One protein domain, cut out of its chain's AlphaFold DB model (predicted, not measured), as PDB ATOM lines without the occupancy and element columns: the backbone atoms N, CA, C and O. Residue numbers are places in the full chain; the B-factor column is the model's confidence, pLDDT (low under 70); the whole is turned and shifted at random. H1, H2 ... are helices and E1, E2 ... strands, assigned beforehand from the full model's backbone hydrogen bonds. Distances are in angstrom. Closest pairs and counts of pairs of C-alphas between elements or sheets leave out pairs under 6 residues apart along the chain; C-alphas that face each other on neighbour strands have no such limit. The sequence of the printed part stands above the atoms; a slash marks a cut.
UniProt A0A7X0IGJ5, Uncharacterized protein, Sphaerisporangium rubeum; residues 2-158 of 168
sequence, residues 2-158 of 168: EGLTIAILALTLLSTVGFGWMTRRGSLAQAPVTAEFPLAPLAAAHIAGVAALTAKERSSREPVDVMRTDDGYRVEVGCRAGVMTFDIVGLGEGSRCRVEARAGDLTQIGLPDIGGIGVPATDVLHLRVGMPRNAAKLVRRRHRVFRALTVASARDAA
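AT A GLANCE: This is residues 2 to 158 of the 168 residues of an uncharacterized protein of Sphaerisporangium rubeum (UniProt A0A7X0IGJ5). A long helix, H1, sticks out with its residues 2 to 21 like a handle from a compact body, in which a strongly twisted sheet of six strands has two helices, H2 and H4, packed over one face. The longest strand, E5, bends sharply, and its second half makes a hairpin with E6 that leads into a loop whose residues 115 to 120 stick out too, while the small helix H3 is off the sheet. The printed part has 157 residues, with four named helices and six named strands in the order H1, E1, H2, H3, E2, E3, E4, E5, E6, H4. The sheet is branched and its neighbour pairs are antiparallel; the class is mixed, helices and strands. The whole is loose, with a radius of gyration of the C-alphas of 19.5 A, and elongated, spanning 71 by 43 by 30 A.

HOW THE PARTS SIT: H1, residues 2 to 30, only grazes the sheet with its residues 26 to 30; the closest C-alphas of H1 and E5, residues 97 to 110, are those of Gln 30 and Ala 103, 4.9 A apart. With residues 25 to 29 alone H1 touches H4, residues 135 to 156, at a shallow tilt of 29 degrees, the same way; their closest C-alphas, of Ala 29 and Ala 135, are 5.3 A apart. E1, residues 33 to 37, is an edge strand antiparallel to E5, with N 35 and O 99 at 2.9 A. H2, residues 41 to 52, is on the sheet at a height of 7.8 A. H2 lies over E4, residues 82 to 90, and only just over E3, residues 72 to 79, on which 3 of its 12 C-alphas fall. H2 runs along the strands, at 12 degrees to E4 on the local plane. H3, residues 55 to 59, is not on the sheet, and H2 and H3 are only just apart, at 8.1 A. E2, residues 65 to 69, E3, E4, E5 and E6, residues 124 to 129, form a meander, each strand the antiparallel neighbour of the one before. N 67 and O 74 are 2.8 A apart in the hairpin E2 and E3, N 75 and O 86 are 2.9 A apart in the hairpin E3 and E4, and N 87 and O 100 are 2.8 A apart in the hairpin E4 and E5. E5 bends by 95 degrees at residue 105, and its pairing is staggered: with E1 over residues 97 to 101, with E4 over 97 to 104 and with E6 over 105 to 110. E1 and E6 lie on one side of E5 and E4 on the other side; in the hairpin E5 and E6, N 109 and O 125 are 2.8 A apart. H4 is on the same face as H2, at a height of 8.1 A, over E4 and E5, and runs along the strands at 21 degrees to E4 on the local plane. H4 touches H2 with residues 141 to 149 alone, at a steep tilt of 46 degrees, opposite ways; their closest C-alphas, of Ala 51 and Val 145, are 5.1 A apart. In H1, H2, H3 and H4 every O i to N i+4 pair is within hydrogen-bond range.

IN THESE COORDINATES: H1 begins at C-alpha 2, (-45.301, 21.895, -47.493), and is 42.2 A long. E1 is 13.3 A long, H2 15.9 A, H3 6.3 A and E2 12.4 A. E3 is 23.5 A long, E4 26.3 A, E5 29.4 A and E6 14.8 A. E5 begins at C-alpha 97, (-9.407, -13.413, -10.393). H4 is 31.4 A long and ends at C-alpha 156, (-9.627, -25.977, -14.603).

THE WHOLE: The two C-alphas farthest apart are those of Glu 2 and Ile 117, 73.8 A. Without the stretches that stand free, residues 2 to 21 and 115 to 120, the body of 131 residues spans 40 by 39 by 30 A. The printed part has no cut. The link from E5 to E6, residues 111 to 123, is long, and that from E4 to E5 is short. The mean pLDDT of the printed part is 75.5; 51 residues are under 70, residues 18 to 30, 58 to 63, 93 to 94, 106 to 131 and 155 to 158.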
ATOM      1  N   GLU A   2     -45.080  22.910 -48.544       74.44
ATOM      2  CA  GLU A   2     -45.301  21.895 -47.493       74.44
ATOM      3  C   GLU A   2     -44.405  20.645 -47.603       74.44
ATOM      4  O   GLU A   2     -43.906  20.151 -46.594       74.44
ATOM      5  N   GLY A   3     -44.113  20.173 -48.821       79.25
ATOM      6  CA  GLY A   3     -43.246  19.003 -49.025       79.25
ATOM      7  C   GLY A   3     -41.792  19.211 -48.579       79.25
ATOM      8  O   GLY A   3     -41.154  18.272 -48.110       79.25
ATOM      9  N   LEU A   4     -41.278  20.445 -48.660       84.56
ATOM     10  CA  LEU A   4     -39.918  20.771 -48.222       84.56
ATOM     11  C   LEU A   4     -39.818  20.741 -46.690       84.56
ATOM     12  O   LEU A   4     -38.870  20.189 -46.139       84.56
ATOM     13  N   THR A   5     -40.824  21.273 -45.995       85.06
ATOM     14  CA  THR A   5     -40.873  21.301 -44.528       85.06
ATOM     15  C   THR A   5     -40.981  19.894 -43.939       85.06
ATOM     16  O   THR A   5     -40.287  19.580 -42.973       85.06
ATOM     17  N   ILE A   6     -41.793  19.023 -44.552       86.44
ATOM     18  CA  ILE A   6     -41.922  17.612 -44.151       86.44
ATOM     19  C   ILE A   6     -40.604  16.860 -44.375       86.44
ATOM     20  O   ILE A   6     -40.170  16.111 -43.501       86.44
ATOM     21  N   ALA A   7     -39.939  17.089 -45.511       82.31
ATOM     22  CA  ALA A   7     -38.648  16.472 -45.803       82.31
ATOM     23  C   ALA A   7     -37.569  16.897 -44.796       82.31
ATOM     24  O   ALA A   7     -36.849  16.041 -44.285       82.31
ATOM     25  N   ILE A   8     -37.497  18.191 -44.460       88.12
ATOM     26  CA  ILE A   8     -36.559  18.703 -43.452       88.12
ATOM     27  C   ILE A   8     -36.843  18.054 -42.097       88.12
ATOM     28  O   ILE A   8     -35.926  17.483 -41.514       88.12
ATOM     29  N   LEU A   9     -38.101  18.055 -41.639       86.38
ATOM     30  CA  LEU A   9     -38.495  17.446 -40.365       86.38
ATOM     31  C   LEU A   9     -38.109  15.965 -40.289       86.38
ATOM     32  O   LEU A   9     -37.477  15.556 -39.312       86.38
ATOM     33  N   ALA A  10     -38.415  15.183 -41.328       84.75
ATOM     34  CA  ALA A  10     -38.065  13.767 -41.397       84.75
ATOM     35  C   ALA A  10     -36.544  13.544 -41.353       84.75
ATOM     36  O   ALA A  10     -36.068  12.647 -40.656       84.75
ATOM     37  N   LEU A  11     -35.770  14.385 -42.042       87.94
ATOM     38  CA  LEU A  11     -34.312  14.292 -42.089       87.94
ATOM     39  C   LEU A  11     -33.674  14.667 -40.743       87.94
ATOM     40  O   LEU A  11     -32.771  13.965 -40.282       87.94
ATOM     41  N   THR A  12     -34.190  15.693 -40.054       83.19
ATOM     42  CA  THR A  12     -33.786  15.994 -38.670       83.19
ATOM     43  C   THR A  12     -34.124  14.854 -37.722       83.19
ATOM     44  O   THR A  12     -33.261  14.480 -36.936       83.19
ATOM     45  N   LEU A  13     -35.325  14.272 -37.816       86.12
ATOM     46  CA  LEU A  13     -35.763  13.171 -36.953       86.12
ATOM     47  C   LEU A  13     -34.888  11.922 -37.137       86.12
ATOM     48  O   LEU A  13     -34.431  11.325 -36.164       86.12
ATOM     49  N   LEU A  14     -34.609  11.542 -38.387       82.56
ATOM     50  CA  LEU A  14     -33.713  10.427 -38.699       82.56
ATOM     51  C   LEU A  14     -32.298  10.683 -38.171       82.56
ATOM     52  O   LEU A  14     -31.667   9.772 -37.633       82.56
ATOM     53  N   SER A  15     -31.826  11.927 -38.270       76.62
ATOM     54  CA  SER A  15     -30.513  12.325 -37.767       76.62
ATOM     55  C   SER A  15     -30.443  12.242 -36.241       76.62
ATOM     56  O   SER A  15     -29.508  11.636 -35.724       76.62
ATOM     57  N   THR A  16     -31.432  12.761 -35.500       76.44
ATOM     58  CA  THR A  16     -31.457  12.677 -34.025       76.44
ATOM     59  C   THR A  16     -31.603  11.248 -33.525       76.44
ATOM     60  O   THR A  16     -30.893  10.859 -32.596       76.44
ATOM     61  N   VAL A  17     -32.462  10.434 -34.146       74.19
ATOM     62  CA  VAL A  17     -32.603   9.012 -33.790       74.19
ATOM     63  C   VAL A  17     -31.305   8.255 -34.079       74.19
ATOM     64  O   VAL A  17     -30.838   7.493 -33.228       74.19
ATOM     65  N   GLY A  18     -30.683   8.503 -35.236       67.69
ATOM     66  CA  GLY A  18     -29.390   7.926 -35.601       67.69
ATOM     67  C   GLY A  18     -28.291   8.295 -34.604       67.69
ATOM     68  O   GLY A  18     -27.582   7.413 -34.112       67.69
ATOM     69  N   PHE A  19     -28.205   9.575 -34.235       68.56
ATOM     70  CA  PHE A  19     -27.235  10.071 -33.260       68.56
ATOM     71  C   PHE A  19     -27.465   9.459 -31.872       68.56
ATOM     72  O   PHE A  19     -26.524   8.958 -31.260       68.56
ATOM     73  N   GLY A  20     -28.717   9.405 -31.406       67.44
ATOM     74  CA  GLY A  20     -29.092   8.790 -30.127       67.44
ATOM     75  C   GLY A  20     -28.784   7.289 -30.057       67.44
ATOM     76  O   GLY A  20     -28.360   6.771 -29.023       67.44
ATOM     77  N   TRP A  21     -28.940   6.564 -31.167       68.56
ATOM     78  CA  TRP A  21     -28.553   5.153 -31.242       68.56
ATOM     79  C   TRP A  21     -27.036   4.952 -31.251       68.56
ATOM     80  O   TRP A  21     -26.540   4.022 -30.608       68.56
ATOM     81  N   MET A  22     -26.289   5.806 -31.956       63.28
ATOM     82  CA  MET A  22     -24.825   5.748 -31.971       63.28
ATOM     83  C   MET A  22     -24.235   6.054 -30.593       63.28
ATOM     84  O   MET A  22     -23.391   5.290 -30.120       63.28
ATOM     85  N   THR A  23     -24.724   7.090 -29.905       65.56
ATOM     86  CA  THR A  23     -24.270   7.444 -28.551       65.56
ATOM     87  C   THR A  23     -24.596   6.349 -27.538       65.56
ATOM     88  O   THR A  23     -23.725   5.971 -26.757       65.56
ATOM     89  N   ARG A  24     -25.792   5.744 -27.605       66.44
ATOM     90  CA  ARG A  24     -26.169   4.609 -26.743       66.44
ATOM     91  C   ARG A  24     -25.292   3.373 -26.969       66.44
ATOM     92  O   ARG A  24     -24.962   2.662 -26.026       66.44
ATOM     93  N   ARG A  25     -24.903   3.084 -28.213       62.34
ATOM     94  CA  ARG A  25     -23.985   1.968 -28.511       62.34
ATOM     95  C   ARG A  25     -22.554   2.262 -28.061       62.34
ATOM     96  O   ARG A  25     -21.888   1.350 -27.575       62.34
ATOM     97  N   GLY A  26     -22.104   3.509 -28.202       60.31
ATOM     98  CA  GLY A  26     -20.817   3.973 -27.687       60.31
ATOM     99  C   GLY A  26     -20.729   3.836 -26.167       60.31
ATOM    100  O   GLY A  26     -19.783   3.231 -25.665       60.31
ATOM    101  N   SER A  27     -21.757   4.291 -25.444       66.00
ATOM    102  CA  SER A  27     -21.803   4.211 -23.981       66.00
ATOM    103  C   SER A  27     -21.870   2.770 -23.462       66.00
ATOM    104  O   SER A  27     -21.176   2.437 -22.508       66.00
ATOM    105  N   LEU A  28     -22.610   1.872 -24.123       64.12
ATOM    106  CA  LEU A  28     -22.658   0.446 -23.758       64.12
ATOM    107  C   LEU A  28     -21.323  -0.288 -23.956       64.12
ATOM    108  O   LEU A  28     -21.049  -1.276 -23.268       64.12
ATOM    109  N   ALA A  29     -20.502   0.152 -24.910       62.62
ATOM    110  CA  ALA A  29     -19.155  -0.386 -25.066       62.62
ATOM    111  C   ALA A  29     -18.197   0.164 -24.002       62.62
ATOM    112  O   ALA A  29     -17.356  -0.587 -23.514       62.62
ATOM    113  N   GLN A  30     -18.343   1.437 -23.624       69.25
ATOM    114  CA  GLN A  30     -17.540   2.070 -22.574       69.25
ATOM    115  C   GLN A  30     -17.884   1.581 -21.165       69.25
ATOM    116  O   GLN A  30     -17.001   1.574 -20.306       69.25
ATOM    117  N   ALA A  31     -19.141   1.192 -20.931       75.81
ATOM    118  CA  ALA A  31     -19.589   0.683 -19.644       75.81
ATOM    119  C   ALA A  31     -18.706  -0.508 -19.223       75.81
ATOM    120  O   ALA A  31     -18.619  -1.493 -19.975       75.81
ATOM    121  N   PRO A  32     -18.032  -0.415 -18.061       80.44
ATOM    122  CA  PRO A  32     -17.196  -1.495 -17.575       80.44
ATOM    123  C   PRO A  32     -18.059  -2.725 -17.320       80.44
ATOM    124  O   PRO A  32     -19.167  -2.626 -16.790       80.44
ATOM    125  N   VAL A  33     -17.556  -3.891 -17.720       86.38
ATOM    126  CA  VAL A  33     -18.191  -5.168 -17.388       86.38
ATOM    127  C   VAL A  33     -17.198  -6.003 -16.616       86.38
ATOM    128  O   VAL A  33     -16.099  -6.266 -17.100       86.38
ATOM    129  N   THR A  34     -17.629  -6.437 -15.441       88.44
ATOM    130  CA  THR A  34     -16.816  -7.182 -14.490       88.44
ATOM    131  C   THR A  34     -17.349  -8.602 -14.370       88.44
ATOM    132  O   THR A  34     -18.560  -8.809 -14.307       88.44
ATOM    133  N   ALA A  35     -16.448  -9.578 -14.347       86.56
ATOM    134  CA  ALA A  35     -16.764 -10.976 -14.089       86.56
ATOM    135  C   ALA A  35     -15.661 -11.614 -13.238       86.56
ATOM    136  O   ALA A  35     -14.495 -11.230 -13.333       86.56
ATOM    137  N   GLU A  36     -16.029 -12.582 -12.408       89.19
ATOM    138  CA  GLU A  36     -15.095 -13.317 -11.556       89.19
ATOM    139  C   GLU A  36     -14.919 -14.735 -12.091       89.19
ATOM    140  O   GLU A  36     -15.879 -15.369 -12.536       89.19
ATOM    141  N   PHE A  37     -13.681 -15.218 -12.067       85.06
ATOM    142  CA  PHE A  37     -13.308 -16.519 -12.601       85.06
ATOM    143  C   PHE A  37     -12.447 -17.269 -11.587       85.06
ATOM    144  O   PHE A  37     -11.549 -16.662 -10.991       85.06
ATOM    145  N   PRO A  38     -12.669 -18.581 -11.401       87.00
ATOM    146  CA  PRO A  38     -11.796 -19.443 -10.616       87.00
ATOM    147  C   PRO A  38     -10.536 -19.794 -11.421       87.00
ATOM    148  O   PRO A  38     -10.301 -20.950 -11.746       87.00
ATOM    149  N   LEU A  39      -9.774 -18.771 -11.811       85.00
ATOM    150  CA  LEU A  39      -8.494 -18.890 -12.497       85.00
ATOM    151  C   LEU A  39      -7.445 -18.045 -11.772       85.00
ATOM    152  O   LEU A  39      -7.744 -16.967 -11.254       85.00
ATOM    153  N   ALA A  40      -6.191 -18.500 -11.791       88.25
ATOM    154  CA  ALA A  40      -5.073 -17.666 -11.366       88.25
ATOM    155  C   ALA A  40      -4.967 -16.412 -12.269       88.25
ATOM    156  O   ALA A  40      -5.125 -16.539 -13.490       88.25
ATOM    157  N   PRO A  41      -4.647 -15.220 -11.724       88.06
ATOM    158  CA  PRO A  41      -4.578 -13.978 -12.504       88.06
ATOM    159  C   PRO A  41      -3.668 -14.061 -13.735       88.06
ATOM    160  O   PRO A  41      -4.031 -13.578 -14.806       88.06
ATOM    161  N   LEU A  42      -2.524 -14.743 -13.619       86.50
ATOM    162  CA  LEU A  42      -1.593 -14.944 -14.733       86.50
ATOM    163  C   LEU A  42      -2.193 -15.824 -15.843       86.50
ATOM    164  O   LEU A  42      -2.082 -15.502 -17.027       86.50
ATOM    165  N   ALA A  43      -2.872 -16.913 -15.472       85.94
ATOM    166  CA  ALA A  43      -3.548 -17.786 -16.430       85.94
ATOM    167  C   ALA A  43      -4.676 -17.034 -17.152       85.94
ATOM    168  O   ALA A  43      -4.791 -17.104 -18.379       85.94
ATOM    169  N   ALA A  44      -5.461 -16.250 -16.408       88.56
ATOM    170  CA  ALA A  44      -6.495 -15.394 -16.972       88.56
ATOM    171  C   ALA A  44      -5.917 -14.340 -17.932       88.56
ATOM    172  O   ALA A  44      -6.483 -14.144 -19.008       88.56
ATOM    173  N   ALA A  45      -4.777 -13.722 -17.604       86.88
ATOM    174  CA  ALA A  45      -4.095 -12.761 -18.473       86.88
ATOM    175  C   ALA A  45      -3.645 -13.390 -19.795       86.88
ATOM    176  O   ALA A  45      -3.933 -12.855 -20.867       86.88
ATOM    177  N   HIS A  46      -3.027 -14.571 -19.735       85.19
ATOM    178  CA  HIS A  46      -2.613 -15.296 -20.933       85.19
ATOM    179  C   HIS A  46      -3.813 -15.681 -21.819       85.19
ATOM    180  O   HIS A  46      -3.818 -15.418 -23.024       85.19
ATOM    181  N   ILE A  47      -4.874 -16.245 -21.227       88.19
ATOM    182  CA  ILE A  47      -6.099 -16.612 -21.957       88.19
ATOM    183  C   ILE A  47      -6.747 -15.374 -22.578       88.19
ATOM    184  O   ILE A  47      -7.159 -15.417 -23.740       88.19
ATOM    185  N   ALA A  48      -6.833 -14.274 -21.827       88.00
ATOM    186  CA  ALA A  48      -7.402 -13.024 -22.307       88.00
ATOM    187  C   ALA A  48      -6.616 -12.477 -23.500       88.00
ATOM    188  O   ALA A  48      -7.235 -12.135 -24.509       88.00
ATOM    189  N   GLY A  49      -5.283 -12.480 -23.440       84.31
ATOM    190  CA  GLY A  49      -4.437 -12.022 -24.540       84.31
ATOM    191  C   GLY A  49      -4.644 -12.829 -25.822       84.31
ATOM    192  O   GLY A  49      -4.935 -12.270 -26.881       84.31
ATOM    193  N   VAL A  50      -4.622 -14.162 -25.727       84.50
ATOM    194  CA  VAL A  50      -4.844 -15.041 -26.889       84.50
ATOM    195  C   VAL A  50      -6.267 -14.905 -27.442       84.50
ATOM    196  O   VAL A  50      -6.472 -14.852 -28.660       84.50
ATOM    197  N   ALA A  51      -7.273 -14.854 -26.564       86.75
ATOM    198  CA  ALA A  51      -8.676 -14.784 -26.960       86.75
ATOM    199  C   ALA A  51      -9.076 -13.408 -27.512       86.75
ATOM    200  O   ALA A  51     -10.006 -13.324 -28.320       86.75
ATOM    201  N   ALA A  52      -8.388 -12.338 -27.112       85.44
ATOM    202  CA  ALA A  52      -8.644 -10.995 -27.611       85.44
ATOM    203  C   ALA A  52      -8.268 -10.855 -29.096       85.44
ATOM    204  O   ALA A  52      -8.959 -10.152 -29.841       85.44
ATOM    205  N   LEU A  53      -7.255 -11.588 -29.566       80.50
ATOM    206  CA  LEU A  53      -6.848 -11.576 -30.967       80.50
ATOM    207  C   LEU A  53      -7.818 -12.350 -31.879       80.50
ATOM    208  O   LEU A  53      -8.288 -13.467 -31.617       80.50
ATOM    209  N   THR A  54      -8.119 -11.763 -33.034       78.81
ATOM    210  CA  THR A  54      -8.786 -12.459 -34.141       78.81
ATOM    211  C   THR A  54      -7.826 -13.417 -34.848       78.81
ATOM    212  O   THR A  54      -6.617 -13.351 -34.661       78.81
ATOM    213  N   ALA A  55      -8.358 -14.331 -35.666       75.62
ATOM    214  CA  ALA A  55      -7.527 -15.265 -36.432       75.62
ATOM    215  C   ALA A  55      -6.511 -14.531 -37.327       75.62
ATOM    216  O   ALA A  55      -5.350 -14.922 -37.383       75.62
ATOM    217  N   LYS A  56      -6.937 -13.421 -37.953       74.44
ATOM    218  CA  LYS A  56      -6.063 -12.563 -38.759       74.44
ATOM    219  C   LYS A  56      -4.951 -11.936 -37.914       74.44
ATOM    220  O   LYS A  56      -3.790 -12.060 -38.274       74.44
ATOM    221  N   GLU A  57      -5.301 -11.332 -36.782       75.56
ATOM    222  CA  GLU A  57      -4.340 -10.651 -35.897       75.56
ATOM    223  C   GLU A  57      -3.327 -11.642 -35.281       75.56
ATOM    224  O   GLU A  57      -2.147 -11.333 -35.158       75.56
ATOM    225  N   ARG A  58      -3.751 -12.888 -35.007       68.88
ATOM    226  CA  ARG A  58      -2.845 -13.986 -34.622       68.88
ATOM    227  C   ARG A  58      -1.875 -14.360 -35.737       68.88
ATOM    228  O   ARG A  58      -0.687 -14.522 -35.481       68.88
ATOM    229  N   SER A  59      -2.367 -14.493 -36.971       66.62
ATOM    230  CA  SER A  59      -1.512 -14.826 -38.119       66.62
ATOM    231  C   SER A  59      -0.504 -13.725 -38.454       66.62
ATOM    232  O   SER A  59       0.604 -14.033 -38.876       66.62
ATOM    233  N   SER A  60      -0.852 -12.457 -38.213       66.12
ATOM    234  CA  SER A  60       0.053 -11.317 -38.381       66.12
ATOM    235  C   SER A  60       0.957 -11.065 -37.174       66.12
ATOM    236  O   SER A  60       1.718 -10.105 -37.207       66.12
ATOM    237  N   ARG A  61       0.880 -11.908 -36.131       66.06
ATOM    238  CA  ARG A  61       1.628 -11.759 -34.874       66.06
ATOM    239  C   ARG A  61       1.486 -10.351 -34.283       66.06
ATOM    240  O   ARG A  61       2.474  -9.774 -33.840       66.06
ATOM    241  N   GLU A  62       0.272  -9.791 -34.316       66.81
ATOM    242  CA  GLU A  62       0.023  -8.506 -33.654       66.81
ATOM    243  C   GLU A  62       0.372  -8.634 -32.162       66.81
ATOM    244  O   GLU A  62      -0.073  -9.601 -31.528       66.81
ATOM    245  N   PRO A  63       1.179  -7.706 -31.616       61.25
ATOM    246  CA  PRO A  63       1.545  -7.741 -30.212       61.25
ATOM    247  C   PRO A  63       0.299  -7.552 -29.343       61.25
ATOM    248  O   PRO A  63      -0.647  -6.849 -29.708       61.25
ATOM    249  N   VAL A  64       0.294  -8.232 -28.200       70.12
ATOM    250  CA  VAL A  64      -0.671  -8.012 -27.125       70.12
ATOM    251  C   VAL A  64       0.120  -7.507 -25.943       70.12
ATOM    252  O   VAL A  64       0.969  -8.232 -25.423       70.12
ATOM    253  N   ASP A  65      -0.183  -6.291 -25.519       71.06
ATOM    254  CA  ASP A  65       0.526  -5.666 -24.419       71.06
ATOM    255  C   ASP A  65      -0.059  -6.193 -23.111       71.06
ATOM    256  O   ASP A  65      -1.225  -5.961 -22.771       71.06
ATOM    257  N   VAL A  66       0.749  -6.973 -22.394       77.31
ATOM    258  CA  VAL A  66       0.423  -7.482 -21.063       77.31
ATOM    259  C   VAL A  66       1.328  -6.779 -20.066       77.31
ATOM    260  O   VAL A  66       2.533  -7.008 -20.031       77.31
ATOM    261  N   MET A  67       0.738  -5.927 -19.241       80.06
ATOM    262  CA  MET A  67       1.429  -5.209 -18.180       80.06
ATOM    263  C   MET A  67       1.145  -5.873 -16.839       80.06
ATOM    264  O   MET A  67       0.011  -6.259 -16.554       80.06
ATOM    265  N   ARG A  68       2.157  -5.956 -15.978       77.50
ATOM    266  CA  ARG A  68       1.947  -6.257 -14.561       77.50
ATOM    267  C   ARG A  68       1.529  -4.973 -13.843       77.50
ATOM    268  O   ARG A  68       2.131  -3.928 -14.067       77.50
ATOM    269  N   THR A  69       0.499  -5.053 -13.011       81.56
ATOM    270  CA  THR A  69       0.042  -3.959 -12.142       81.56
ATOM    271  C   THR A  69       0.263  -4.338 -10.678       81.56
ATOM    272  O   THR A  69       0.586  -5.492 -10.386       81.56
ATOM    273  N   ASP A  70       0.078  -3.390  -9.758       79.50
ATOM    274  CA  ASP A  70       0.238  -3.637  -8.316       79.50
ATOM    275  C   ASP A  70      -0.684  -4.767  -7.819       79.50
ATOM    276  O   ASP A  70      -0.261  -5.630  -7.052       79.50
ATOM    277  N   ASP A  71      -1.912  -4.822  -8.349       82.00
ATOM    278  CA  ASP A  71      -2.959  -5.764  -7.926       82.00
ATOM    279  C   ASP A  71      -3.157  -6.965  -8.880       82.00
ATOM    280  O   ASP A  71      -4.041  -7.808  -8.667       82.00
ATOM    281  N   GLY A  72      -2.371  -7.064  -9.961       87.56
ATOM    282  CA  GLY A  72      -2.473  -8.162 -10.923       87.56
ATOM    283  C   GLY A  72      -1.889  -7.862 -12.303       87.56
ATOM    284  O   GLY A  72      -0.685  -7.651 -12.455       87.56
ATOM    285  N   TYR A  73      -2.731  -7.931 -13.333       87.12
ATOM    286  CA  TYR A  73      -2.323  -7.797 -14.730       87.12
ATOM    287  C   TYR A  73      -3.294  -6.919 -15.508       87.12
ATOM    288  O   TYR A  73      -4.501  -6.943 -15.283       87.12
ATOM    289  N   ARG A  74      -2.777  -6.197 -16.492       88.25
ATOM    290  CA  ARG A  74      -3.562  -5.466 -17.477       88.25
ATOM    291  C   ARG A  74      -3.221  -5.986 -18.860       88.25
ATOM    292  O   ARG A  74      -2.057  -6.027 -19.234       88.25
ATOM    293  N   VAL A  75      -4.243  -6.360 -19.618       86.38
ATOM    294  CA  VAL A  75      -4.104  -6.743 -21.024       86.38
ATOM    295  C   VAL A  75      -4.745  -5.664 -21.881       86.38
ATOM    296  O   VAL A  75      -5.943  -5.406 -21.752       86.38
ATOM    297  N   GLU A  76      -3.974  -5.059 -22.774       85.75
ATOM    298  CA  GLU A  76      -4.467  -4.078 -23.736       85.75
ATOM    299  C   GLU A  76      -4.365  -4.619 -25.152       85.75
ATOM    300  O   GLU A  76      -3.367  -5.207 -25.561       85.75
ATOM    301  N   VAL A  77      -5.438  -4.430 -25.921       81.00
ATOM    302  CA  VAL A  77      -5.428  -4.755 -27.345       81.00
ATOM    303  C   VAL A  77      -5.984  -3.590 -28.139       81.00
ATOM    304  O   VAL A  77      -7.199  -3.351 -28.171       81.00
ATOM    305  N   GLY A  78      -5.079  -2.891 -28.818       76.75
ATOM    306  CA  GLY A  78      -5.409  -1.847 -29.769       76.75
ATOM    307  C   GLY A  78      -5.879  -2.419 -31.104       76.75
ATOM    308  O   GLY A  78      -5.369  -3.418 -31.602       76.75
ATOM    309  N   CYS A  79      -6.885  -1.802 -31.721       76.62
ATOM    310  CA  CYS A  79      -7.213  -2.058 -33.121       76.62
ATOM    311  C   CYS A  79      -7.881  -0.831 -33.755       76.62
ATOM    312  O   CYS A  79      -8.273   0.106 -33.068       76.62
ATOM    313  N   ARG A  80      -8.131  -0.859 -35.071       78.69
ATOM    314  CA  ARG A  80      -8.813   0.245 -35.789       78.69
ATOM    315  C   ARG A  80     -10.170   0.677 -35.200       78.69
ATOM    316  O   ARG A  80     -10.662   1.745 -35.548       78.69
ATOM    317  N   ALA A  81     -10.808  -0.164 -34.384       78.31
ATOM    318  CA  ALA A  81     -12.092   0.136 -33.748       78.31
ATOM    319  C   ALA A  81     -11.978   0.896 -32.417       78.31
ATOM    320  O   ALA A  81     -13.002   1.390 -31.947       78.31
ATOM    321  N   GLY A  82     -10.785   0.943 -31.820       82.19
ATOM    322  CA  GLY A  82     -10.531   1.433 -30.470       82.19
ATOM    323  C   GLY A  82      -9.588   0.507 -29.697       82.19
ATOM    324  O   GLY A  82      -9.059  -0.462 -30.255       82.19
ATOM    325  N   VAL A  83      -9.425   0.779 -28.406       84.25
ATOM    326  CA  VAL A  83      -8.718  -0.090 -27.459       84.25
ATOM    327  C   VAL A  83      -9.715  -0.886 -26.620       84.25
ATOM    328  O   VAL A  83     -10.787  -0.392 -26.254       84.25
ATOM    329  N   MET A  84      -9.367  -2.139 -26.331       87.19
ATOM    330  CA  MET A  84      -9.989  -2.916 -25.266       87.19
ATOM    331  C   MET A  84      -8.952  -3.182 -24.180       87.19
ATOM    332  O   MET A  84      -7.915  -3.778 -24.469       87.19
ATOM    333  N   THR A  85      -9.273  -2.784 -22.957       89.69
ATOM    334  CA  THR A  85      -8.471  -3.032 -21.762       89.69
ATOM    335  C   THR A  85      -9.163  -4.095 -20.921       89.69
ATOM    336  O   THR A  85     -10.380  -4.038 -20.723       89.69
ATOM    337  N   PHE A  86      -8.392  -5.056 -20.428       91.00
ATOM    338  CA  PHE A  86      -8.819  -6.041 -19.447       91.00
ATOM    339  C   PHE A  86      -7.955  -5.877 -18.199       91.00
ATOM    340  O   PHE A  86      -6.780  -6.240 -18.215       91.00
ATOM    341  N   ASP A  87      -8.531  -5.317 -17.141       91.75
ATOM    342  CA  ASP A  87      -7.908  -5.242 -15.822       91.75
ATOM    343  C   ASP A  87      -8.204  -6.559 -15.084       91.75
ATOM    344  O   ASP A  87      -9.363  -6.950 -14.940       91.75
ATOM    345  N   ILE A  88      -7.165  -7.272 -14.660       92.06
ATOM    346  CA  ILE A  88      -7.241  -8.601 -14.048       92.06
ATOM    347  C   ILE A  88      -6.637  -8.513 -12.656       92.06
ATOM    348  O   ILE A  88      -5.428  -8.361 -12.509       92.06
ATOM    349  N   VAL A  89      -7.479  -8.633 -11.637       92.62
ATOM    350  CA  VAL A  89      -7.101  -8.466 -10.231       92.62
ATOM    351  C   VAL A  89      -7.245  -9.793  -9.498       92.62
ATOM    352  O   VAL A  89      -8.250 -10.489  -9.666       92.62
ATOM    353  N   GLY A  90      -6.249 -10.155  -8.690       88.12
ATOM    354  CA  GLY A  90      -6.330 -11.328  -7.816       88.12
ATOM    355  C   GLY A  90      -7.333 -11.124  -6.681       88.12
ATOM    356  O   GLY A  90      -7.377 -10.063  -6.067       88.12
ATOM    357  N   LEU A  91      -8.150 -12.138  -6.393       83.62
ATOM    358  CA  LEU A  91      -9.108 -12.106  -5.286       83.62
ATOM    359  C   LEU A  91      -8.642 -13.036  -4.154       83.62
ATOM    360  O   LEU A  91      -9.155 -14.144  -4.011       83.62
ATOM    361  N   GLY A  92      -7.686 -12.564  -3.345       76.12
ATOM    362  CA  GLY A  92      -7.215 -13.241  -2.125       76.12
ATOM    363  C   GLY A  92      -6.310 -14.465  -2.347       76.12
ATOM    364  O   GLY A  92      -5.760 -14.662  -3.428       76.12
ATOM    365  N   GLU A  93      -6.136 -15.277  -1.294       56.56
ATOM    366  CA  GLU A  93      -5.387 -16.542  -1.334       56.56
ATOM    367  C   GLU A  93      -6.166 -17.595  -2.132       56.56
ATOM    368  O   GLU A  93      -7.097 -18.233  -1.641       56.56
ATOM    369  N   GLY A  94      -5.802 -17.755  -3.399       57.66
ATOM    370  CA  GLY A  94      -6.362 -18.784  -4.262       57.66
ATOM    371  C   GLY A  94      -6.370 -18.377  -5.727       57.66
ATOM    372  O   GLY A  94      -6.267 -17.205  -6.080       57.66
ATOM    373  N   SER A  95      -6.510 -19.372  -6.595       74.50
ATOM    374  CA  SER A  95      -6.652 -19.263  -8.049       74.50
ATOM    375  C   SER A  95      -7.980 -18.602  -8.448       74.50
ATOM    376  O   SER A  95      -8.804 -19.196  -9.133       74.50
ATOM    377  N   ARG A  96      -8.239 -17.377  -7.987       84.38
ATOM    378  CA  ARG A  96      -9.418 -16.591  -8.353       84.38
ATOM    379  C   ARG A  96      -9.001 -15.208  -8.807       84.38
ATOM    380  O   ARG A  96      -8.169 -14.548  -8.186       84.38
ATOM    381  N   CYS A  97      -9.636 -14.745  -9.871       89.00
ATOM    382  CA  CYS A  97      -9.407 -13.413 -10.393       89.00
ATOM    383  C   CYS A  97     -10.722 -12.733 -10.758       89.00
ATOM    384  O   CYS A  97     -11.677 -13.367 -11.215       89.00
ATOM    385  N   ARG A  98     -10.737 -11.414 -10.614       91.31
ATOM    386  CA  ARG A  98     -11.735 -10.530 -11.196       91.31
ATOM    387  C   ARG A  98     -11.181  -9.971 -12.492       91.31
ATOM    388  O   ARG A  98     -10.079  -9.439 -12.499       91.31
ATOM    389  N   VAL A  99     -11.955 -10.056 -13.565       91.00
ATOM    390  CA  VAL A  99     -11.626  -9.441 -14.849       91.00
ATOM    391  C   VAL A  99     -12.637  -8.346 -15.136       91.00
ATOM    392  O   VAL A  99     -13.836  -8.607 -15.253       91.00
ATOM    393  N   GLU A 100     -12.153  -7.121 -15.276       92.56
ATOM    394  CA  GLU A 100     -12.929  -5.971 -15.710       92.56
ATOM    395  C   GLU A 100     -12.528  -5.588 -17.138       92.56
ATOM    396  O   GLU A 100     -11.365  -5.326 -17.427       92.56
ATOM    397  N   ALA A 101     -13.500  -5.554 -18.048       89.50
ATOM    398  CA  ALA A 101     -13.286  -5.209 -19.448       89.50
ATOM    399  C   ALA A 101     -13.839  -3.815 -19.769       89.50
ATOM    400  O   ALA A 101     -15.015  -3.528 -19.519       89.50
ATOM    401  N   ARG A 102     -13.010  -2.974 -20.394       86.50
ATOM    402  CA  ARG A 102     -13.309  -1.576 -20.734       86.50
ATOM    403  C   ARG A 102     -12.948  -1.283 -22.187       86.50
ATOM    404  O   ARG A 102     -11.837  -1.571 -22.617       86.50
ATOM    405  N   ALA A 103     -13.858  -0.654 -22.929       83.25
ATOM    406  CA  ALA A 103     -13.580  -0.175 -24.282       83.25
ATOM    407  C   ALA A 103     -13.429   1.352 -24.325       83.25
ATOM    408  O   ALA A 103     -14.108   2.068 -23.588       83.25
ATOM    409  N   GLY A 104     -12.611   1.861 -25.243       74.94
ATOM    410  CA  GLY A 104     -12.630   3.275 -25.640       74.94
ATOM    411  C   GLY A 104     -11.907   3.509 -26.957       74.94
ATOM    412  O   GLY A 104     -11.595   2.546 -27.661       74.94
ATOM    413  N   ASP A 105     -11.697   4.770 -27.334       72.56
ATOM    414  CA  ASP A 105     -10.942   5.062 -28.552       72.56
ATOM    415  C   ASP A 105      -9.467   4.700 -28.380       72.56
ATOM    416  O   ASP A 105      -8.948   4.596 -27.268       72.56
ATOM    417  N   LEU A 106      -8.814   4.474 -29.513       67.69
ATOM    418  CA  LEU A 106      -7.411   4.116 -29.579       67.69
ATOM    419  C   LEU A 106      -6.572   5.393 -29.580       67.69
ATOM    420  O   LEU A 106      -6.463   6.052 -30.613       67.69
ATOM    421  N   THR A 107      -5.938   5.712 -28.456       62.28
ATOM    422  CA  THR A 107      -4.825   6.668 -28.435       62.28
ATOM    423  C   THR A 107      -3.540   5.895 -28.195       62.28
ATOM    424  O   THR A 107      -3.410   5.211 -27.191       62.28
ATOM    425  N   GLN A 108      -2.603   5.948 -29.136       62.31
ATOM    426  CA  GLN A 108      -1.288   5.334 -28.969       62.31
ATOM    427  C   GLN A 108      -0.365   6.330 -28.276       62.31
ATOM    428  O   GLN A 108      -0.200   7.448 -28.760       62.31
ATOM    429  N   ILE A 109       0.220   5.927 -27.154       56.47
ATOM    430  CA  ILE A 109       1.313   6.644 -26.509       56.47
ATOM    431  C   ILE A 109       2.574   5.824 -26.698       56.47
ATOM    432  O   ILE A 109       2.645   4.691 -26.229       56.47
ATOM    433  N   GLY A 110       3.559   6.421 -27.367       51.38
ATOM    434  CA  GLY A 110       4.921   5.914 -27.344       51.38
ATOM    435  C   GLY A 110       5.480   6.051 -25.931       51.38
ATOM    436  O   GLY A 110       5.514   7.163 -25.399       51.38
ATOM    437  N   LEU A 111       5.875   4.946 -25.308       56.00
ATOM    438  CA  LEU A 111       6.689   5.002 -24.102       56.00
ATOM    439  C   LEU A 111       8.087   5.504 -24.493       56.00
ATOM    440  O   LEU A 111       8.598   5.107 -25.539       56.00
ATOM    441  N   PRO A 112       8.701   6.409 -23.711       49.38
ATOM    442  CA  PRO A 112      10.093   6.758 -23.934       49.38
ATOM    443  C   PRO A 112      10.933   5.500 -23.727       49.38
ATOM    444  O   PRO A 112      10.823   4.856 -22.687       49.38
ATOM    445  N   ASP A 113      11.740   5.178 -24.732       47.44
ATOM    446  CA  ASP A 113      12.657   4.042 -24.780       47.44
ATOM    447  C   ASP A 113      13.541   4.059 -23.516       47.44
ATOM    448  O   ASP A 113      14.467   4.870 -23.384       47.44
ATOM    449  N   ILE A 114      13.206   3.241 -22.510       49.06
ATOM    450  CA  ILE A 114      14.029   3.112 -21.301       49.06
ATOM    451  C   ILE A 114      15.157   2.170 -21.694       49.06
ATOM    452  O   ILE A 114      15.049   0.960 -21.513       49.06
ATOM    453  N   GLY A 115      16.206   2.745 -22.288       42.53
ATOM    454  CA  GLY A 115      17.354   2.046 -22.859       42.53
ATOM    455  C   GLY A 115      17.831   0.864 -22.014       42.53
ATOM    456  O   GLY A 115      18.595   1.021 -21.063       42.53
ATOM    457  N   GLY A 116      17.392  -0.329 -22.405       42.75
ATOM    458  CA  GLY A 116      17.824  -1.613 -21.881       42.75
ATOM    459  C   GLY A 116      18.174  -2.508 -23.059       42.75
ATOM    460  O   GLY A 116      17.299  -2.952 -23.798       42.75
ATOM    461  N   ILE A 117      19.470  -2.748 -23.265       39.53
ATOM    462  CA  ILE A 117      19.978  -3.605 -24.341       39.53
ATOM    463  C   ILE A 117      19.368  -5.007 -24.182       39.53
ATOM    464  O   ILE A 117      19.686  -5.713 -23.228       39.53
ATOM    465  N   GLY A 118      18.518  -5.413 -25.130       39.00
ATOM    466  CA  GLY A 118      18.055  -6.799 -25.278       39.00
ATOM    467  C   GLY A 118      16.559  -7.061 -25.078       39.00
ATOM    468  O   GLY A 118      16.143  -8.200 -25.282       39.00
ATOM    469  N   VAL A 119      15.739  -6.060 -24.739       40.28
ATOM    470  CA  VAL A 119      14.278  -6.235 -24.648       40.28
ATOM    471  C   VAL A 119      13.629  -5.689 -25.925       40.28
ATOM    472  O   VAL A 119      13.899  -4.547 -26.291       40.28
ATOM    473  N   PRO A 120      12.816  -6.473 -26.659       40.72
ATOM    474  CA  PRO A 120      12.098  -5.949 -27.813       40.72
ATOM    475  C   PRO A 120      11.144  -4.840 -27.358       40.72
ATOM    476  O   PRO A 120      10.254  -5.082 -26.546       40.72
ATOM    477  N   ALA A 121      11.350  -3.641 -27.900       43.72
ATOM    478  CA  ALA A 121      10.515  -2.460 -27.732       43.72
ATOM    479  C   ALA A 121       9.059  -2.744 -28.140       43.72
ATOM    480  O   ALA A 121       8.668  -2.587 -29.300       43.72
ATOM    481  N   THR A 122       8.229  -3.165 -27.191       47.91
ATOM    482  CA  THR A 122       6.777  -2.962 -27.257       47.91
ATOM    483  C   THR A 122       6.465  -1.643 -26.552       47.91
ATOM    484  O   THR A 122       5.827  -1.609 -25.506       47.91
ATOM    485  N   ASP A 123       6.974  -0.545 -27.120       52.12
ATOM    486  CA  ASP A 123       6.933   0.811 -26.549       52.12
ATOM    487  C   ASP A 123       5.612   1.536 -26.833       52.12
ATOM    488  O   ASP A 123       5.592   2.746 -27.045       52.12
ATOM    489  N   VAL A 124       4.482   0.830 -26.903       53.69
ATOM    490  CA  VAL A 124       3.196   1.473 -27.204       53.69
ATOM    491  C   VAL A 124       2.167   1.100 -26.154       53.69
ATOM    492  O   VAL A 124       1.701  -0.027 -26.098       53.69
ATOM    493  N   LEU A 125       1.766   2.087 -25.355       55.25
ATOM    494  CA  LEU A 125       0.575   1.991 -24.519       55.25
ATOM    495  C   LEU A 125      -0.640   2.469 -25.301       55.25
ATOM    496  O   LEU A 125      -0.592   3.482 -26.008       55.25
ATOM    497  N   HIS A 126      -1.759   1.771 -25.154       59.94
ATOM    498  CA  HIS A 126      -3.006   2.162 -25.786       59.94
ATOM    499  C   HIS A 126      -3.909   2.849 -24.762       59.94
ATOM    500  O   HIS A 126      -4.728   2.228 -24.093       59.94
ATOM    501  N   LEU A 127      -3.820   4.176 -24.674       58.53
ATOM    502  CA  LEU A 127      -4.720   4.935 -23.821       58.53
ATOM    503  C   LEU A 127      -6.155   4.929 -24.339       58.53
ATOM    504  O   LEU A 127      -6.455   5.259 -25.492       58.53
ATOM    505  N   ARG A 128      -7.056   4.651 -23.398       61.41
ATOM    506  CA  ARG A 128      -8.495   4.804 -23.544       61.41
ATOM    507  C   ARG A 128      -8.873   6.282 -23.453       61.41
ATOM    508  O   ARG A 128      -8.933   6.838 -22.359       61.41
ATOM    509  N   VAL A 129      -9.214   6.890 -24.582       62.00
ATOM    510  CA  VAL A 129      -9.742   8.264 -24.635       62.00
ATOM    511  C   VAL A 129     -11.063   8.238 -25.397       62.00
ATOM    512  O   VAL A 129     -11.165   7.560 -26.402       62.00
ATOM    513  N   GLY A 130     -12.114   8.913 -24.934       65.38
ATOM    514  CA  GLY A 130     -13.338   9.092 -25.733       65.38
ATOM    515  C   GLY A 130     -14.084   7.813 -26.172       65.38
ATOM    516  O   GLY A 130     -13.982   6.745 -25.557       65.38
ATOM    517  N   MET A 131     -14.923   7.949 -27.209       69.56
ATOM    518  CA  MET A 131     -15.813   6.889 -27.710       69.56
ATOM    519  C   MET A 131     -15.141   6.025 -28.787       69.56
ATOM    520  O   MET A 131     -14.539   6.564 -29.711       69.56
ATOM    521  N   PRO A 132     -15.301   4.690 -28.741       75.25
ATOM    522  CA  PRO A 132     -14.706   3.813 -29.739       75.25
ATOM    523  C   PRO A 132     -15.355   3.991 -31.116       75.25
ATOM    524  O   PRO A 132     -16.583   3.953 -31.242       75.25
ATOM    525  N   ARG A 133     -14.533   4.055 -32.171       76.38
ATOM    526  CA  ARG A 133     -14.988   4.150 -33.573       76.38
ATOM    527  C   ARG A 133     -15.924   3.013 -33.982       76.38
ATOM    528  O   ARG A 133     -16.822   3.208 -34.795       76.38
ATOM    529  N   ASN A 134     -15.722   1.810 -33.437       81.56
ATOM    530  CA  ASN A 134     -16.623   0.677 -33.659       81.56
ATOM    531  C   ASN A 134     -16.846  -0.130 -32.369       81.56
ATOM    532  O   ASN A 134     -16.283  -1.209 -32.161       81.56
ATOM    533  N   ALA A 135     -17.744   0.398 -31.537       78.19
ATOM    534  CA  ALA A 135     -18.243  -0.216 -30.307       78.19
ATOM    535  C   ALA A 135     -18.654  -1.693 -30.473       78.19
ATOM    536  O   ALA A 135     -18.320  -2.535 -29.641       78.19
ATOM    537  N   ALA A 136     -19.337  -2.042 -31.569       81.69
ATOM    538  CA  ALA A 136     -19.838  -3.399 -31.786       81.69
ATOM    539  C   ALA A 136     -18.705  -4.429 -31.947       81.69
ATOM    540  O   ALA A 136     -18.807  -5.544 -31.427       81.69
ATOM    541  N   LYS A 137     -17.610  -4.066 -32.632       85.31
ATOM    542  CA  LYS A 137     -16.425  -4.934 -32.754       85.31
ATOM    543  C   LYS A 137     -15.795  -5.190 -31.382       85.31
ATOM    544  O   LYS A 137     -15.459  -6.334 -31.073       85.31
ATOM    545  N   LEU A 138     -15.684  -4.148 -30.560       85.06
ATOM    546  CA  LEU A 138     -15.117  -4.228 -29.214       85.06
ATOM    547  C   LEU A 138     -15.992  -5.087 -28.287       85.06
ATOM    548  O   LEU A 138     -15.479  -6.006 -27.653       85.06
ATOM    549  N   VAL A 139     -17.318  -4.924 -28.305       85.56
ATOM    550  CA  VAL A 139     -18.242  -5.784 -27.535       85.56
ATOM    551  C   VAL A 139     -18.112  -7.262 -27.929       85.56
ATOM    552  O   VAL A 139     -18.041  -8.130 -27.058       85.56
ATOM    553  N   ARG A 140     -18.008  -7.576 -29.229       87.88
ATOM    554  CA  ARG A 140     -17.785  -8.961 -29.690       87.88
ATOM    555  C   ARG A 140     -16.456  -9.532 -29.193       87.88
ATOM    556  O   ARG A 140     -16.394 -10.718 -28.869       87.88
ATOM    557  N   ARG A 141     -15.401  -8.713 -29.134       88.81
ATOM    558  CA  ARG A 141     -14.097  -9.110 -28.585       88.81
ATOM    559  C   ARG A 141     -14.197  -9.400 -27.087       88.81
ATOM    560  O   ARG A 141     -13.773 -10.472 -26.670       88.81
ATOM    561  N   ARG A 142     -14.853  -8.526 -26.316       89.31
ATOM    562  CA  ARG A 142     -15.136  -8.746 -24.887       89.31
ATOM    563  C   ARG A 142     -15.851 -10.075 -24.647       89.31
ATOM    564  O   ARG A 142     -15.382 -10.888 -23.860       89.31
ATOM    565  N   HIS A 143     -16.942 -10.338 -25.373       90.88
ATOM    566  CA  HIS A 143     -17.689 -11.597 -25.237       90.88
ATOM    567  C   HIS A 143     -16.842 -12.826 -25.572       90.88
ATOM    568  O   HIS A 143     -16.985 -13.865 -24.934       90.88
ATOM    569  N   ARG A 144     -15.949 -12.725 -26.564       90.62
ATOM    570  CA  ARG A 144     -15.038 -13.817 -26.915       90.62
ATOM    571  C   ARG A 144     -14.061 -14.126 -25.784       90.62
ATOM    572  O   ARG A 144     -13.886 -15.298 -25.471       90.62
ATOM    573  N   VAL A 145     -13.466 -13.094 -25.182       89.88
ATOM    574  CA  VAL A 145     -12.552 -13.241 -24.040       89.88
ATOM    575  C   VAL A 145     -13.279 -13.857 -22.852       89.88
ATOM    576  O   VAL A 145     -12.841 -14.883 -22.345       89.88
ATOM    577  N   PHE A 146     -14.439 -13.319 -22.475       89.38
ATOM    578  CA  PHE A 146     -15.213 -13.863 -21.356       89.38
ATOM    579  C   PHE A 146     -15.640 -15.306 -21.600       89.38
ATOM    580  O   PHE A 146     -15.471 -16.140 -20.723       89.38
ATOM    581  N   ARG A 147     -16.089 -15.646 -22.813       91.62
ATOM    582  CA  ARG A 147     -16.400 -17.037 -23.163       91.62
ATOM    583  C   ARG A 147     -15.176 -17.947 -23.039       91.62
ATOM    584  O   ARG A 147     -15.317 -19.067 -22.561       91.62
ATOM    585  N   ALA A 148     -13.999 -17.497 -23.472       88.44
ATOM    586  CA  ALA A 148     -12.767 -18.275 -23.351       88.44
ATOM    587  C   ALA A 148     -12.385 -18.503 -21.882       88.44
ATOM    588  O   ALA A 148     -12.073 -19.632 -21.515       88.44
ATOM    589  N   LEU A 149     -12.495 -17.470 -21.041       88.25
ATOM    590  CA  LEU A 149     -12.270 -17.566 -19.597       88.25
ATOM    591  C   LEU A 149     -13.284 -18.492 -18.920       88.25
ATOM    592  O   LEU A 149     -12.888 -19.333 -18.123       88.25
ATOM    593  N   THR A 150     -14.570 -18.421 -19.276       88.06
ATOM    594  CA  THR A 150     -15.598 -19.346 -18.770       88.06
ATOM    595  C   THR A 150     -15.291 -20.793 -19.156       88.06
ATOM    596  O   THR A 150     -15.368 -21.683 -18.315       88.06
ATOM    597  N   VAL A 151     -14.913 -21.043 -20.415       87.94
ATOM    598  CA  VAL A 151     -14.545 -22.392 -20.881       87.94
ATOM    599  C   VAL A 151     -13.293 -22.898 -20.168       87.94
ATOM    600  O   VAL A 151     -13.248 -24.063 -19.784       87.94
ATOM    601  N   ALA A 152     -12.289 -22.042 -19.978       84.25
ATOM    602  CA  ALA A 152     -11.079 -22.394 -19.247       84.25
ATOM    603  C   ALA A 152     -11.380 -22.686 -17.774       84.25
ATOM    604  O   ALA A 152     -10.940 -23.708 -17.272       84.25
ATOM    605  N   SER A 153     -12.215 -21.872 -17.128       82.69
ATOM    606  CA  SER A 153     -12.657 -22.076 -15.741       82.69
ATOM    607  C   SER A 153     -13.375 -23.415 -15.558       82.69
ATOM    608  O   SER A 153     -13.149 -24.118 -14.581       82.69
ATOM    609  N   ALA A 154     -14.219 -23.802 -16.521       77.12
ATOM    610  CA  ALA A 154     -14.906 -25.093 -16.494       77.12
ATOM    611  C   ALA A 154     -13.953 -26.286 -16.701       77.12
ATOM    612  O   ALA A 154     -14.245 -27.386 -16.242       77.12
ATOM    613  N   ARG A 155     -12.829 -26.079 -17.400       67.94
ATOM    614  CA  ARG A 155     -11.783 -27.095 -17.586       67.94
ATOM    615  C   ARG A 155     -10.841 -27.170 -16.390       67.94
ATOM    616  O   ARG A 155     -10.477 -28.268 -16.008       67.94
ATOM    617  N   ASP A 156     -10.488 -26.040 -15.790       59.16
ATOM    618  CA  ASP A 156      -9.627 -25.977 -14.603       59.16
ATOM    619  C   ASP A 156     -10.329 -26.583 -13.377       59.16
ATOM    620  O   ASP A 156      -9.721 -27.317 -12.605       59.16
ATOM    621  N   ALA A 157     -11.658 -26.437 -13.283       50.19
ATOM    622  CA  ALA A 157     -12.482 -27.184 -12.328       50.19
ATOM    623  C   ALA A 157     -12.407 -28.720 -12.503       50.19
ATOM    624  O   ALA A 157     -12.819 -29.450 -11.605       50.19
ATOM    625  N   ALA A 158     -11.880 -29.215 -13.630       45.78
ATOM    626  CA  ALA A 158     -11.605 -30.631 -13.873       45.78
ATOM    627  C   ALA A 158     -10.114 -31.014 -13.713       45.78
ATOM    628  O   ALA A 158      -9.797 -32.194 -13.825       45.78
TER     629      ALA A 158